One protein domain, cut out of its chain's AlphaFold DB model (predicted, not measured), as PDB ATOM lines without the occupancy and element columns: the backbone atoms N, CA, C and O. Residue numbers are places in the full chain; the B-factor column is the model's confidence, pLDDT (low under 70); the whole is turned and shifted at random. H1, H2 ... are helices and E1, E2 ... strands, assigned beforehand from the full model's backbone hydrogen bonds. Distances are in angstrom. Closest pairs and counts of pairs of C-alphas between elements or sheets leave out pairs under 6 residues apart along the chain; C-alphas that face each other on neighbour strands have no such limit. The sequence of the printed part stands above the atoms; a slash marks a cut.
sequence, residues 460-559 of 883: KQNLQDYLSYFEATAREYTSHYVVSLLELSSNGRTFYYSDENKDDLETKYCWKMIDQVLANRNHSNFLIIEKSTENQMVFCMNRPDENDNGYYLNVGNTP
ATOM      1  N   LYS A 460      -9.777  12.347  12.639       94.19
ATOM      2  CA  LYS A 460     -10.413  11.420  13.588       94.19
ATOM      3  C   LYS A 460     -11.933  11.319  13.376       94.19
ATOM      4  O   LYS A 460     -12.463  10.216  13.344       94.19
ATOM      5  N   GLN A 461     -12.615  12.458  13.219       93.88
ATOM      6  CA  GLN A 461     -14.070  12.490  13.037       93.88
ATOM      7  C   GLN A 461     -14.485  11.832  11.718       93.88
ATOM      8  O   GLN A 461     -15.360  10.980  11.722       93.88
ATOM      9  N   ASN A 462     -13.796  12.142  10.616       92.56
ATOM     10  CA  ASN A 462     -14.109  11.534   9.323       92.56
ATOM     11  C   ASN A 462     -13.903  10.013   9.351       92.56
ATOM     12  O   ASN A 462     -14.695   9.292   8.758       92.56
ATOM     13  N   LEU A 463     -12.867   9.528  10.045       94.62
ATOM     14  CA  LEU A 463     -12.651   8.092  10.233       94.62
ATOM     15  C   LEU A 463     -13.764   7.465  11.085       94.62
ATOM     16  O   LEU A 463     -14.261   6.401  10.733       94.62
ATOM     17  N   GLN A 464     -14.170   8.122  12.175       95.25
ATOM     18  CA  GLN A 464     -15.277   7.671  13.023       95.25
ATOM     19  C   GLN A 464     -16.586   7.559  12.236       95.25
ATOM     20  O   GLN A 464     -17.283   6.551  12.353       95.25
ATOM     21  N   ASP A 465     -16.903   8.574  11.433       93.50
ATOM     22  CA  ASP A 465     -18.102   8.593  10.600       93.50
ATOM     23  C   ASP A 465     -18.013   7.503   9.529       93.50
ATOM     24  O   ASP A 465     -18.944   6.714   9.379       93.50
ATOM     25  N   TYR A 466     -16.864   7.391   8.851       94.44
ATOM     26  CA  TYR A 466     -16.625   6.380   7.823       94.44
ATOM     27  C   TYR A 466     -16.790   4.955   8.359       94.44
ATOM     28  O   TYR A 466     -17.547   4.176   7.785       94.44
ATOM     29  N   LEU A 467     -16.160   4.627   9.492       95.06
ATOM     30  CA  LEU A 467     -16.308   3.317  10.136       95.06
ATOM     31  C   LEU A 467     -17.742   3.061  10.611       95.06
ATOM     32  O   LEU A 467     -18.186   1.921  10.590       95.06
ATOM     33  N   SER A 468     -18.500   4.098  10.984       94.12
ATOM     34  CA  SER A 468     -19.905   3.934  11.383       94.12
ATOM     35  C   SER A 468     -20.833   3.526  10.231       94.12
ATOM     36  O   SER A 468     -21.935   3.030  10.483       94.12
ATOM     37  N   TYR A 469     -20.410   3.720   8.976       95.81
ATOM     38  CA  TYR A 469     -21.170   3.334   7.785       95.81
ATOM     39  C   TYR A 469     -20.994   1.865   7.397       95.81
ATOM     40  O   TYR A 469     -21.769   1.368   6.581       95.81
ATOM     41  N   PHE A 470     -20.043   1.160   8.003       94.56
ATOM     42  CA  PHE A 470     -19.799  -0.253   7.745       94.56
ATOM     43  C   PHE A 470     -20.021  -1.084   9.006       94.56
ATOM     44  O   PHE A 470     -19.835  -0.618  10.128       94.56
ATOM     45  N   GLU A 471     -20.430  -2.329   8.812       91.12
ATOM     46  CA  GLU A 471     -20.094  -3.393   9.747       91.12
ATOM     47  C   GLU A 471     -18.613  -3.709   9.550       91.12
ATOM     48  O   GLU A 471     -18.162  -3.879   8.411       91.12
ATOM     49  N   ALA A 472     -17.841  -3.737  10.629       90.31
ATOM     50  CA  ALA A 472     -16.405  -3.913  10.524       90.31
ATOM     51  C   ALA A 472     -15.859  -4.756  11.668       90.31
ATOM     52  O   ALA A 472     -16.333  -4.683  12.798       90.31
ATOM     53  N   THR A 473     -14.824  -5.529  11.369       86.88
ATOM     54  CA  THR A 473     -14.032  -6.232  12.377       86.88
ATOM     55  C   THR A 473     -12.665  -5.576  12.452       86.88
ATOM     56  O   THR A 473     -12.089  -5.191  11.433       86.88
ATOM     57  N   ALA A 474     -12.150  -5.398  13.665       87.94
ATOM     58  CA  ALA A 474     -10.853  -4.780  13.885       87.94
ATOM     59  C   ALA A 474      -9.920  -5.752  14.599       87.94
ATOM     60  O   ALA A 474     -10.289  -6.370  15.595       87.94
ATOM     61  N   ARG A 475      -8.687  -5.838  14.110       81.31
ATOM     62  CA  ARG A 475      -7.598  -6.564  14.755       81.31
ATOM     63  C   ARG A 475      -6.477  -5.600  15.102       81.31
ATOM     64  O   ARG A 475      -6.089  -4.749  14.298       81.31
ATOM     65  N   GLU A 476      -5.975  -5.722  16.320       81.62
ATOM     66  CA  GLU A 476      -4.922  -4.869  16.849       81.62
ATOM     67  C   GLU A 476      -3.542  -5.512  16.662       81.62
ATOM     68  O   GLU A 476      -3.338  -6.676  16.996       81.62
ATOM     69  N   TYR A 477      -2.589  -4.727  16.162       75.81
ATOM     70  CA  TYR A 477      -1.175  -5.085  16.022       75.81
ATOM     71  C   TYR A 477      -0.300  -4.049  16.735       75.81
ATOM     72  O   TYR A 477      -0.763  -2.955  17.052       75.81
ATOM     73  N   THR A 478       0.983  -4.331  16.975       71.81
ATOM     74  CA  THR A 478       1.873  -3.473  17.788       71.81
ATOM     75  C   THR A 478       1.889  -2.002  17.340       71.81
ATOM     76  O   THR A 478       1.852  -1.103  18.177       71.81
ATOM     77  N   SER A 479       1.869  -1.730  16.030       78.69
ATOM     78  CA  SER A 479       1.993  -0.372  15.465       78.69
ATOM     79  C   SER A 479       0.736   0.176  14.776       78.69
ATOM     80  O   SER A 479       0.715   1.348  14.396       78.69
ATOM     81  N   HIS A 480      -0.305  -0.632  14.582       87.50
ATOM     82  CA  HIS A 480      -1.473  -0.271  13.772       87.50
ATOM     83  C   HIS A 480      -2.670  -1.187  14.067       87.50
ATOM     84  O   HIS A 480      -2.565  -2.155  14.816       87.50
ATOM     85  N   TYR A 481      -3.807  -0.873  13.456       88.81
ATOM     86  CA  TYR A 481      -4.995  -1.720  13.391       88.81
ATOM     87  C   TYR A 481      -5.237  -2.150  11.948       88.81
ATOM     88  O   TYR A 481      -5.018  -1.351  11.032       88.81
ATOM     89  N   VAL A 482      -5.729  -3.371  11.760       87.38
ATOM     90  CA  VAL A 482      -6.322  -3.836  10.499       87.38
ATOM     91  C   VAL A 482      -7.829  -3.881  10.702       87.38
ATOM     92  O   VAL A 482      -8.304  -4.587  11.588       87.38
ATOM     93  N   VAL A 483      -8.574  -3.103   9.920       91.25
ATOM     94  CA  VAL A 483     -10.035  -3.009  10.024       91.25
ATOM     95  C   VAL A 483     -10.667  -3.484   8.726       91.25
ATOM     96  O   VAL A 483     -10.595  -2.780   7.719       91.25
ATOM     97  N   SER A 484     -11.279  -4.663   8.741       89.56
ATOM     98  CA  SER A 484     -11.985  -5.229   7.590       89.56
ATOM     99  C   SER A 484     -13.363  -4.590   7.465       89.56
ATOM    100  O   SER A 484     -14.140  -4.596   8.415       89.56
ATOM    101  N   LEU A 485     -13.659  -4.025   6.295       92.00
ATOM    102  CA  LEU A 485     -14.955  -3.437   5.970       92.00
ATOM    103  C   LEU A 485     -15.821  -4.525   5.337       92.00
ATOM    104  O   LEU A 485     -15.485  -5.035   4.269       92.00
ATOM    105  N   LEU A 486     -16.913  -4.883   6.008       88.38
ATOM    106  CA  LEU A 486     -17.831  -5.922   5.558       88.38
ATOM    107  C   LEU A 486     -18.960  -5.279   4.740       88.38
ATOM    108  O   LEU A 486     -18.755  -4.825   3.616       88.38
ATOM    109  N   GLU A 487     -20.158  -5.197   5.306       89.81
ATOM    110  CA  GLU A 487     -21.343  -4.657   4.647       89.81
ATOM    111  C   GLU A 487     -21.668  -3.243   5.134       89.81
ATOM    112  O   GLU A 487     -21.131  -2.768   6.133       89.81
ATOM    113  N   LEU A 488     -22.592  -2.558   4.455       93.88
ATOM    114  CA  LEU A 488     -23.120  -1.299   4.975       93.88
ATOM    115  C   LEU A 488     -23.949  -1.533   6.237       93.88
ATOM    116  O   LEU A 488     -24.945  -2.266   6.201       93.88
ATOM    117  N   SER A 489     -23.620  -0.784   7.288       92.69
ATOM    118  CA  SER A 489     -24.446  -0.665   8.487       92.69
ATOM    119  C   SER A 489     -25.792   0.001   8.161       92.69
ATOM    120  O   SER A 489     -25.989   0.583   7.089       92.69
ATOM    121  N   SER A 490     -26.733  -0.001   9.111       92.31
ATOM    122  CA  SER A 490     -28.009   0.723   8.948       92.31
ATOM    123  C   SER A 490     -27.808   2.217   8.642       92.31
ATOM    124  O   SER A 490     -28.510   2.788   7.800       92.31
ATOM    125  N   ASN A 491     -26.803   2.838   9.270       93.38
ATOM    126  CA  ASN A 491     -26.433   4.229   9.009       93.38
ATOM    127  C   ASN A 491     -25.818   4.378   7.615       93.38
ATOM    128  O   ASN A 491     -26.194   5.288   6.880       93.38
ATOM    129  N   GLY A 492     -24.929   3.459   7.222       95.12
ATOM    130  CA  GLY A 492     -24.300   3.459   5.902       95.12
ATOM    131  C   GLY A 492     -25.298   3.311   4.762       95.12
ATOM    132  O   GLY A 492     -25.221   4.054   3.789       95.12
ATOM    133  N   ARG A 493     -26.289   2.422   4.900       96.00
ATOM    134  CA  ARG A 493     -27.372   2.258   3.912       96.00
ATOM    135  C   ARG A 493     -28.179   3.544   3.768       96.00
ATOM    136  O   ARG A 493     -28.397   4.006   2.653       96.00
ATOM    137  N   THR A 494     -28.578   4.143   4.889       96.19
ATOM    138  CA  THR A 494     -29.327   5.409   4.891       96.19
ATOM    139  C   THR A 494     -28.519   6.535   4.243       96.19
ATOM    140  O   THR A 494     -29.052   7.298   3.440       96.19
ATOM    141  N   PHE A 495     -27.223   6.615   4.550       96.25
ATOM    142  CA  PHE A 495     -26.321   7.612   3.986       96.25
ATOM    143  C   PHE A 495     -26.101   7.415   2.478       96.25
ATOM    144  O   PHE A 495     -26.263   8.364   1.712       96.25
ATOM    145  N   TYR A 496     -25.763   6.201   2.036       95.88
ATOM    146  CA  TYR A 496     -25.397   5.912   0.647       95.88
ATOM    147  C   TYR A 496     -26.570   6.066  -0.331       95.88
ATOM    148  O   TYR A 496     -26.382   6.599  -1.425       95.88
ATOM    149  N   TYR A 497     -27.777   5.645   0.066       95.12
ATOM    150  CA  TYR A 497     -28.975   5.715  -0.782       95.12
ATOM    151  C   TYR A 497     -29.708   7.066  -0.736       95.12
ATOM    152  O   TYR A 497     -30.726   7.226  -1.406       95.12
ATOM    153  N   SER A 498     -29.216   8.041   0.032       95.38
ATOM    154  CA  SER A 498     -29.729   9.412  -0.017       95.38
ATOM    155  C   SER A 498     -29.083  10.176  -1.174       95.38
ATOM    156  O   SER A 498     -27.879  10.445  -1.148       95.38
ATOM    157  N   ASP A 499     -29.884  10.569  -2.170       93.44
ATOM    158  CA  ASP A 499     -29.415  11.331  -3.339       93.44
ATOM    159  C   ASP A 499     -28.739  12.659  -2.948       93.44
ATOM    160  O   ASP A 499     -27.802  13.098  -3.614       93.44
ATOM    161  N   GLU A 500     -29.148  13.272  -1.831       94.31
ATOM    162  CA  GLU A 500     -28.563  14.525  -1.333       94.31
ATOM    163  C   GLU A 500     -27.063  14.377  -1.025       94.31
ATOM    164  O   GLU A 500     -26.273  15.261  -1.362       94.31
ATOM    165  N   ASN A 501     -26.638  13.230  -0.479       92.38
ATOM    166  CA  ASN A 501     -25.242  12.985  -0.085       92.38
ATOM    167  C   ASN A 501     -24.299  12.767  -1.279       92.38
ATOM    168  O   ASN A 501     -23.079  12.901  -1.171       92.38
ATOM    169  N   LYS A 502     -24.852  12.400  -2.438       91.31
ATOM    170  CA  LYS A 502     -24.080  12.196  -3.669       91.31
ATOM    171  C   LYS A 502     -23.629  13.526  -4.281       91.31
ATOM    172  O   LYS A 502     -22.543  13.618  -4.873       91.31
ATOM    173  N   ASP A 503     -24.466  14.549  -4.136       91.69
ATOM    174  CA  ASP A 503     -24.279  15.856  -4.761       91.69
ATOM    175  C   ASP A 503     -23.734  16.922  -3.801       91.69
ATOM    176  O   ASP A 503     -23.060  17.850  -4.263       91.69
ATOM    177  N   ASP A 504     -23.936  16.766  -2.491       93.31
ATOM    178  CA  ASP A 504     -23.422  17.673  -1.463       93.31
ATOM    179  C   ASP A 504     -21.884  17.636  -1.333       93.31
ATOM    180  O   ASP A 504     -21.258  16.585  -1.272       93.31
ATOM    181  N   LEU A 505     -21.238  18.806  -1.287       89.50
ATOM    182  CA  LEU A 505     -19.772  18.914  -1.330       89.50
ATOM    183  C   LEU A 505     -19.072  18.350  -0.085       89.50
ATOM    184  O   LEU A 505     -17.931  17.894  -0.208       89.50
ATOM    185  N   GLU A 506     -19.714  18.397   1.083       86.19
ATOM    186  CA  GLU A 506     -19.126  17.939   2.347       86.19
ATOM    187  C   GLU A 506     -19.175  16.410   2.454       86.19
ATOM    188  O   GLU A 506     -18.201  15.772   2.861       86.19
ATOM    189  N   THR A 507     -20.276  15.807   2.008       90.62
ATOM    190  CA  THR A 507     -20.541  14.363   2.109       90.62
ATOM    191  C   THR A 507     -20.088  13.564   0.886       90.62
ATOM    192  O   THR A 507     -19.728  12.390   1.021       90.62
ATOM    193  N   LYS A 508     -19.983  14.192  -0.291       90.69
ATOM    194  CA  LYS A 508     -19.612  13.541  -1.560       90.69
ATOM    195  C   LYS A 508     -18.282  12.806  -1.532       90.69
ATOM    196  O   LYS A 508     -18.127  11.816  -2.244       90.69
ATOM    197  N   TYR A 509     -17.302  13.274  -0.759       89.56
ATOM    198  CA  TYR A 509     -16.039  12.542  -0.614       89.56
ATOM    199  C   TYR A 509     -16.268  11.187   0.067       89.56
ATOM    200  O   TYR A 509     -15.875  10.163  -0.483       89.56
ATOM    201  N   CYS A 510     -16.976  11.177   1.199       90.19
ATOM    202  CA  CYS A 510     -17.299   9.953   1.928       90.19
ATOM    203  C   CYS A 510     -18.212   9.033   1.103       90.19
ATOM    204  O   CYS A 510     -17.939   7.841   0.984       90.19
ATOM    205  N   TRP A 511     -19.222   9.600   0.431       93.62
ATOM    206  CA  TRP A 511     -20.087   8.857  -0.490       93.62
ATOM    207  C   TRP A 511     -19.279   8.157  -1.587       93.62
ATOM    208  O   TRP A 511     -19.466   6.968  -1.810       93.62
ATOM    209  N   LYS A 512     -18.316   8.847  -2.218       91.81
ATOM    210  CA  LYS A 512     -17.435   8.243  -3.233       91.81
ATOM    211  C   LYS A 512     -16.558   7.127  -2.675       91.81
ATOM    212  O   LYS A 512     -16.307   6.162  -3.387       91.81
ATOM    213  N   MET A 513     -16.072   7.256  -1.443       90.12
ATOM    214  CA  MET A 513     -15.281   6.195  -0.815       90.12
ATOM    215  C   MET A 513     -16.121   4.940  -0.578       90.12
ATOM    216  O   MET A 513     -15.653   3.841  -0.872       90.12
ATOM    217  N   ILE A 514     -17.361   5.112  -0.108       93.00
ATOM    218  CA  ILE A 514     -18.323   4.017   0.051       93.00
ATOM    219  C   ILE A 514     -18.657   3.398  -1.309       93.00
ATOM    220  O   ILE A 514     -18.577   2.184  -1.465       93.00
ATOM    221  N   ASP A 515     -18.962   4.225  -2.311       91.81
ATOM    222  CA  ASP A 515     -19.275   3.784  -3.674       91.81
ATOM    223  C   ASP A 515     -18.151   2.927  -4.269       91.81
ATOM    224  O   ASP A 515     -18.412   1.880  -4.849       91.81
ATOM    225  N   GLN A 516     -16.891   3.311  -4.049       87.38
ATOM    226  CA  GLN A 516     -15.732   2.521  -4.470       87.38
ATOM    227  C   GLN A 516     -15.670   1.146  -3.791       87.38
ATOM    228  O   GLN A 516     -15.398   0.158  -4.468       87.38
ATOM    229  N   VAL A 517     -15.939   1.069  -2.482       88.44
ATOM    230  CA  VAL A 517     -15.992  -0.214  -1.754       88.44
ATOM    231  C   VAL A 517     -17.085  -1.114  -2.340       88.44
ATOM    232  O   VAL A 517     -16.838  -2.285  -2.610       88.44
ATOM    233  N   LEU A 518     -18.270  -0.558  -2.608       87.12
ATOM    234  CA  LEU A 518     -19.424  -1.312  -3.116       87.12
ATOM    235  C   LEU A 518     -19.321  -1.684  -4.601       87.12
ATOM    236  O   LEU A 518     -19.902  -2.687  -5.022       87.12
ATOM    237  N   ALA A 519     -18.613  -0.886  -5.400       82.81
ATOM    238  CA  ALA A 519     -18.364  -1.172  -6.810       82.81
ATOM    239  C   ALA A 519     -17.393  -2.349  -6.988       82.81
ATOM    240  O   ALA A 519     -17.531  -3.128  -7.932       82.81
ATOM    241  N   ASN A 520     -16.453  -2.521  -6.057       80.44
ATOM    242  CA  ASN A 520     -15.431  -3.564  -6.095       80.44
ATOM    243  C   ASN A 520     -15.880  -4.839  -5.365       80.44
ATOM    244  O   ASN A 520     -15.179  -5.333  -4.488       80.44
ATOM    245  N   ARG A 521     -17.029  -5.411  -5.750       77.56
ATOM    246  CA  ARG A 521     -17.622  -6.594  -5.082       77.56
ATOM    247  C   ARG A 521     -16.716  -7.824  -5.033       77.56
ATOM    248  O   ARG A 521     -16.790  -8.606  -4.097       77.56
ATOM    249  N   ASN A 522     -15.823  -7.959  -6.011       84.81
ATOM    250  CA  ASN A 522     -14.850  -9.049  -6.061       84.81
ATOM    251  C   ASN A 522     -13.622  -8.799  -5.170       84.81
ATOM    252  O   ASN A 522     -12.621  -9.488  -5.335       84.81
ATOM    253  N   HIS A 523     -13.634  -7.784  -4.302       88.12
ATOM    254  CA  HIS A 523     -12.514  -7.449  -3.428       88.12
ATOM    255  C   HIS A 523     -12.965  -7.332  -1.972       88.12
ATOM    256  O   HIS A 523     -13.961  -6.682  -1.653       88.12
ATOM    257  N   SER A 524     -12.168  -7.902  -1.078       88.31
ATOM    258  CA  SER A 524     -12.185  -7.586   0.342       88.31
ATOM    259  C   SER A 524     -11.571  -6.200   0.536       88.31
ATOM    260  O   SER A 524     -10.477  -5.911   0.045       88.31
ATOM    261  N   ASN A 525     -12.280  -5.327   1.247       90.88
ATOM    262  CA  ASN A 525     -11.835  -3.969   1.534       90.88
ATOM    263  C   ASN A 525     -11.436  -3.884   3.006       90.88
ATOM    264  O   ASN A 525     -12.202  -4.274   3.881       90.88
ATOM    265  N   PHE A 526     -10.255  -3.351   3.298       91.50
ATOM    266  CA  PHE A 526      -9.804  -3.162   4.674       91.50
ATOM    267  C   PHE A 526      -8.955  -1.903   4.816       91.50
ATOM    268  O   PHE A 526      -8.430  -1.350   3.847       91.50
ATOM    269  N   LEU A 527      -8.841  -1.417   6.045       92.50
ATOM    270  CA  LEU A 527      -8.044  -0.254   6.403       92.50
ATOM    271  C   LEU A 527      -6.862  -0.687   7.256       92.50
ATOM    272  O   LEU A 527      -7.019  -1.477   8.183       92.50
ATOM    273  N   ILE A 528      -5.702  -0.092   6.999       90.44
ATOM    274  CA  ILE A 528      -4.575  -0.112   7.932       90.44
ATOM    275  C   ILE A 528      -4.424   1.263   8.544       90.44
ATOM    276  O   ILE A 528      -4.190   2.246   7.835       90.44
ATOM    277  N   ILE A 529      -4.576   1.315   9.863       92.38
ATOM    278  CA  ILE A 529      -4.673   2.552  10.634       92.38
ATOM    279  C   ILE A 529      -3.529   2.587  11.643       92.38
ATOM    280  O   ILE A 529      -3.502   1.787  12.572       92.38
ATOM    281  N   GLU A 530      -2.583   3.510  11.477       90.38
ATOM    282  CA  GLU A 530      -1.439   3.651  12.391       90.38
ATOM    283  C   GLU A 530      -1.898   4.046  13.805       90.38
ATOM    284  O   GLU A 530      -2.712   4.962  13.978       90.38
ATOM    285  N   LYS A 531      -1.348   3.369  14.821       90.62
ATOM    286  CA  LYS A 531      -1.582   3.693  16.229       90.62
ATOM    287  C   LYS A 531      -0.976   5.041  16.590       90.62
ATOM    288  O   LYS A 531       0.037   5.466  16.036       90.62
ATOM    289  N   SER A 532      -1.573   5.690  17.580       90.00
ATOM    290  CA  SER A 532      -1.061   6.942  18.126       90.00
ATOM    291  C   SER A 532      -0.799   6.840  19.617       90.00
ATOM    292  O   SER A 532      -1.461   6.104  20.339       90.00
ATOM    293  N   THR A 533       0.160   7.635  20.079       86.56
ATOM    294  CA  THR A 533       0.373   7.905  21.505       86.56
ATOM    295  C   THR A 533      -0.584   8.977  22.034       86.56
ATOM    296  O   THR A 533      -0.709   9.171  23.241       86.56
ATOM    297  N   GLU A 534      -1.224   9.731  21.140       82.81
ATOM    298  CA  GLU A 534      -2.319  10.633  21.482       82.81
ATOM    299  C   GLU A 534      -3.547   9.750  21.734       82.81
ATOM    300  O   GLU A 534      -4.109   9.274  20.762       82.81
ATOM    301  N   ASN A 535      -3.925   9.499  22.995       77.00
ATOM    302  CA  ASN A 535      -5.031   8.607  23.403       77.00
ATOM    303  C   ASN A 535      -6.423   9.054  22.893       77.00
ATOM    304  O   ASN A 535      -7.312   9.392  23.679       77.00
ATOM    305  N   GLN A 536      -6.627   9.112  21.579       88.44
ATOM    306  CA  GLN A 536      -7.900   9.435  20.952       88.44
ATOM    307  C   GLN A 536      -8.564   8.147  20.496       88.44
ATOM    308  O   GLN A 536      -8.077   7.462  19.604       88.44
ATOM    309  N   MET A 537      -9.726   7.863  21.075       92.31
ATOM    310  CA  MET A 537     -10.481   6.658  20.753       92.31
ATOM    311  C   MET A 537     -11.429   6.908  19.579       92.31
ATOM    312  O   MET A 537     -12.136   7.923  19.561       92.31
ATOM    313  N   VAL A 538     -11.440   5.983  18.623       92.69
ATOM    314  CA  VAL A 538     -12.443   5.838  17.560       92.69
ATOM    315  C   VAL A 538     -13.137   4.496  17.750       92.69
ATOM    316  O   VAL A 538     -12.473   3.488  17.951       92.69
ATOM    317  N   PHE A 539     -14.462   4.477  17.712       91.75
ATOM    318  CA  PHE A 539     -15.262   3.270  17.891       91.75
ATOM    319  C   PHE A 539     -15.556   2.597  16.546       91.75
ATOM    320  O   PHE A 539     -16.046   3.247  15.621       91.75
ATOM    321  N   CYS A 540     -15.281   1.300  16.461       87.56
ATOM    322  CA  CYS A 540     -15.565   0.423  15.333       87.56
ATOM    323  C   CYS A 540     -16.703  -0.528  15.726       87.56
ATOM    324  O   CYS A 540     -16.562  -1.297  16.677       87.56
ATOM    325  N   MET A 541     -17.842  -0.457  15.031       80.25
ATOM    326  CA  MET A 541     -18.986  -1.331  15.313       80.25
ATOM    327  C   MET A 541     -18.761  -2.728  14.732       80.25
ATOM    328  O   MET A 541     -18.617  -2.865  13.517       80.25
ATOM    329  N   ASN A 542     -18.807  -3.744  15.599       73.25
ATOM    330  CA  ASN A 542     -18.850  -5.148  15.194       73.25
ATOM    331  C   ASN A 542     -20.237  -5.531  14.658       73.25
ATOM    332  O   ASN A 542     -21.217  -4.794  14.827       73.25
ATOM    333  N   ARG A 543     -20.314  -6.704  14.018       66.56
ATOM    334  CA  ARG A 543     -21.581  -7.292  13.578       66.56
ATOM    335  C   ARG A 543     -22.531  -7.480  14.774       66.56
ATOM    336  O   ARG A 543     -22.079  -7.955  15.813       66.56
ATOM    337  N   PRO A 544     -23.837  -7.172  14.637       58.56
ATOM    338  CA  PRO A 544     -24.812  -7.289  15.731       58.56
ATOM    339  C   PRO A 544     -24.944  -8.702  16.318       58.56
ATOM    340  O   PRO A 544     -25.449  -8.866  17.427       58.56
ATOM    341  N   ASP A 545     -24.538  -9.706  15.541       58.28
ATOM    342  CA  ASP A 545     -24.741 -11.126  15.825       58.28
ATOM    343  C   ASP A 545     -23.641 -11.704  16.730       58.28
ATOM    344  O   ASP A 545     -23.812 -12.768  17.329       58.28
ATOM    345  N   GLU A 546     -22.515 -10.999  16.855       56.47
ATOM    346  CA  GLU A 546     -21.465 -11.316  17.813       56.47
ATOM    347  C   GLU A 546     -21.800 -10.598  19.123       56.47
ATOM    348  O   GLU A 546     -22.028  -9.392  19.144       56.47
ATOM    349  N   ASN A 547     -21.836 -11.325  20.245       56.22
ATOM    350  CA  ASN A 547     -22.077 -10.779  21.594       56.22
ATOM    351  C   ASN A 547     -20.982  -9.788  22.066       56.22
ATOM    352  O   ASN A 547     -20.836  -9.565  23.271       56.22
ATOM    353  N   ASP A 548     -20.182  -9.240  21.152       54.91
ATOM    354  CA  ASP A 548     -18.948  -8.535  21.437       54.91
ATOM    355  C   ASP A 548     -19.106  -7.023  21.281       54.91
ATOM    356  O   ASP A 548     -19.577  -6.493  20.270       54.91
ATOM    357  N   ASN A 549     -18.701  -6.319  22.333       63.47
ATOM    358  CA  ASN A 549     -18.665  -4.867  22.369       63.47
ATOM    359  C   ASN A 549     -17.718  -4.384  21.260       63.47
ATOM    360  O   ASN A 549     -16.605  -4.889  21.154       63.47
ATOM    361  N   GLY A 550     -18.145  -3.426  20.432       76.62
ATOM    362  CA  GLY A 550     -17.308  -2.905  19.345       76.62
ATOM    363  C   GLY A 550     -15.901  -2.486  19.805       76.62
ATOM    364  O   GLY A 550     -15.671  -2.165  20.973       76.62
ATOM    365  N   TYR A 551     -14.944  -2.472  18.882       84.62
ATOM    366  CA  TYR A 551     -13.547  -2.178  19.194       84.62
ATOM    367  C   TYR A 551     -13.285  -0.675  19.302       84.62
ATOM    368  O   TYR A 551     -13.748   0.113  18.474       84.62
ATOM    369  N   TYR A 552     -12.476  -0.265  20.279       90.88
ATOM    370  CA  TYR A 552     -11.959   1.100  20.344       90.88
ATOM    371  C   TYR A 552     -10.525   1.168  19.819       90.88
ATOM    372  O   TYR A 552      -9.617   0.549  20.363       90.88
ATOM    373  N   LEU A 553     -10.318   1.977  18.787       93.38
ATOM    374  CA  LEU A 553      -9.039   2.188  18.124       93.38
ATOM    375  C   LEU A 553      -8.374   3.452  18.677       93.38
ATOM    376  O   LEU A 553      -8.949   4.539  18.592       93.38
ATOM    377  N   ASN A 554      -7.156   3.333  19.208       93.62
ATOM    378  CA  ASN A 554      -6.345   4.471  19.653       93.62
ATOM    379  C   ASN A 554      -5.555   5.094  18.484       93.62
ATOM    380  O   ASN A 554      -4.555   4.529  18.029       93.62
ATOM    381  N   VAL A 555      -6.003   6.251  17.997       94.94
ATOM    382  CA  VAL A 555      -5.532   6.890  16.755       94.94
ATOM    383  C   VAL A 555      -5.107   8.346  16.971       94.94
ATOM    384  O   VAL A 555      -5.363   8.937  18.007       94.94
ATOM    385  N   GLY A 556      -4.412   8.960  16.009       92.69
ATOM    386  CA  GLY A 556      -4.047  10.384  16.092       92.69
ATOM    387  C   GLY A 556      -5.205  11.299  15.685       92.69
ATOM    388  O   GLY A 556      -6.213  10.835  15.157       92.69
ATOM    389  N   ASN A 557      -5.056  12.620  15.831       90.94
ATOM    390  CA  ASN A 557      -6.040  13.566  15.264       90.94
ATOM    391  C   ASN A 557      -6.141  13.496  13.727       90.94
ATOM    392  O   ASN A 557      -7.209  13.724  13.151       90.94
ATOM    393  N   THR A 558      -5.025  13.181  13.070       92.00
ATOM    394  CA  THR A 558      -4.920  12.935  11.625       92.00
ATOM    395  C   THR A 558      -4.234  11.587  11.411       92.00
ATOM    396  O   THR A 558      -3.019  11.562  11.167       92.00
ATOM    397  N   PRO A 559      -4.952  10.466  11.598       91.75
ATOM    398  CA  PRO A 559      -4.363   9.141  11.458       91.75
ATOM    399  C   PRO A 559      -3.828   8.929  10.040       91.75
ATOM    400  O   PRO A 559      -4.402   9.421   9.066       91.75
TER     401      PRO A 559
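What this domain is: This is residues 460 to 559 of the 883 residues of an uncharacterized protein of Thalassomonas sp. M1454 (UniProt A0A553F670). Two small antiparallel sheets, E1 E2 E3 in that order and the hairpin E4 E5, are partly face to face, with H1 packed on E4. H2, H3 and H4 gather at one end, H3 farthest out. The 100 printed residues include four named helices and five named strands, in the order H1 E1 E2 H2 H3 H4 E3 E4 E5, a mixed class. The whole is compact, with a radius of gyration of the C-alphas of 13.7 A and spans of 39 by 30 by 23 A.

How they stand to each other: Start at H1, residues 460 to 468; its closest C-alpha to E4, residues 536 to 540, is that of Gln 464, 5.7 A from Val 538. Next, E1, residues 470 to 476, and E2, residues 480 to 488, form a hairpin, with N 475 and O 482 within hydrogen-bond range at 2.8 A. H2, residues 490 to 496, touches residues 511 to 515 of H4, residues 508 to 519, about perpendicular at 74 degrees; Tyr 496 and Trp 511 have the closest C-alphas, 6.2 A apart. H3, residues 499 to 503, touches H4 only at the corner, C-alphas 502 and 508 being closest at 5.1 A. E3, residues 523 to 530, is antiparallel to E2; find N 483 and O 527 at 2.8 A. E4 and E5, residues 551 to 555, form a hairpin, with N 540 and O 551 at 2.8 A. The two sheets make a sandwich, two sheets face to face, their best planes 23 degrees apart. H1, H2 and H4 only graze the twisted sheet E1 E2 E3. Every O i to N i+4 pair is within hydrogen-bond range in H1, H2 and H4; H3 has 0 of 1, but 2 of 2 O i to N i+3 pairs.

Where its parts are: Find C-alpha 460 at (-10.413, 11.420, 13.588), where H1 begins. E2 spans 23.4 A, E3 22.3 A, E1 18.0 A and H4 15.7 A. E5 ends at C-alpha 555, (-5.532, 6.890, 16.755).

The domain as a whole: The C-alphas farthest apart, those of Thr 478 and Asp 499, are 40.6 A apart. The printed part has no cut and no long link. Look for low confidence, pLDDT under 70, at residues 543 to 549; the mean of the printed part is 87.6.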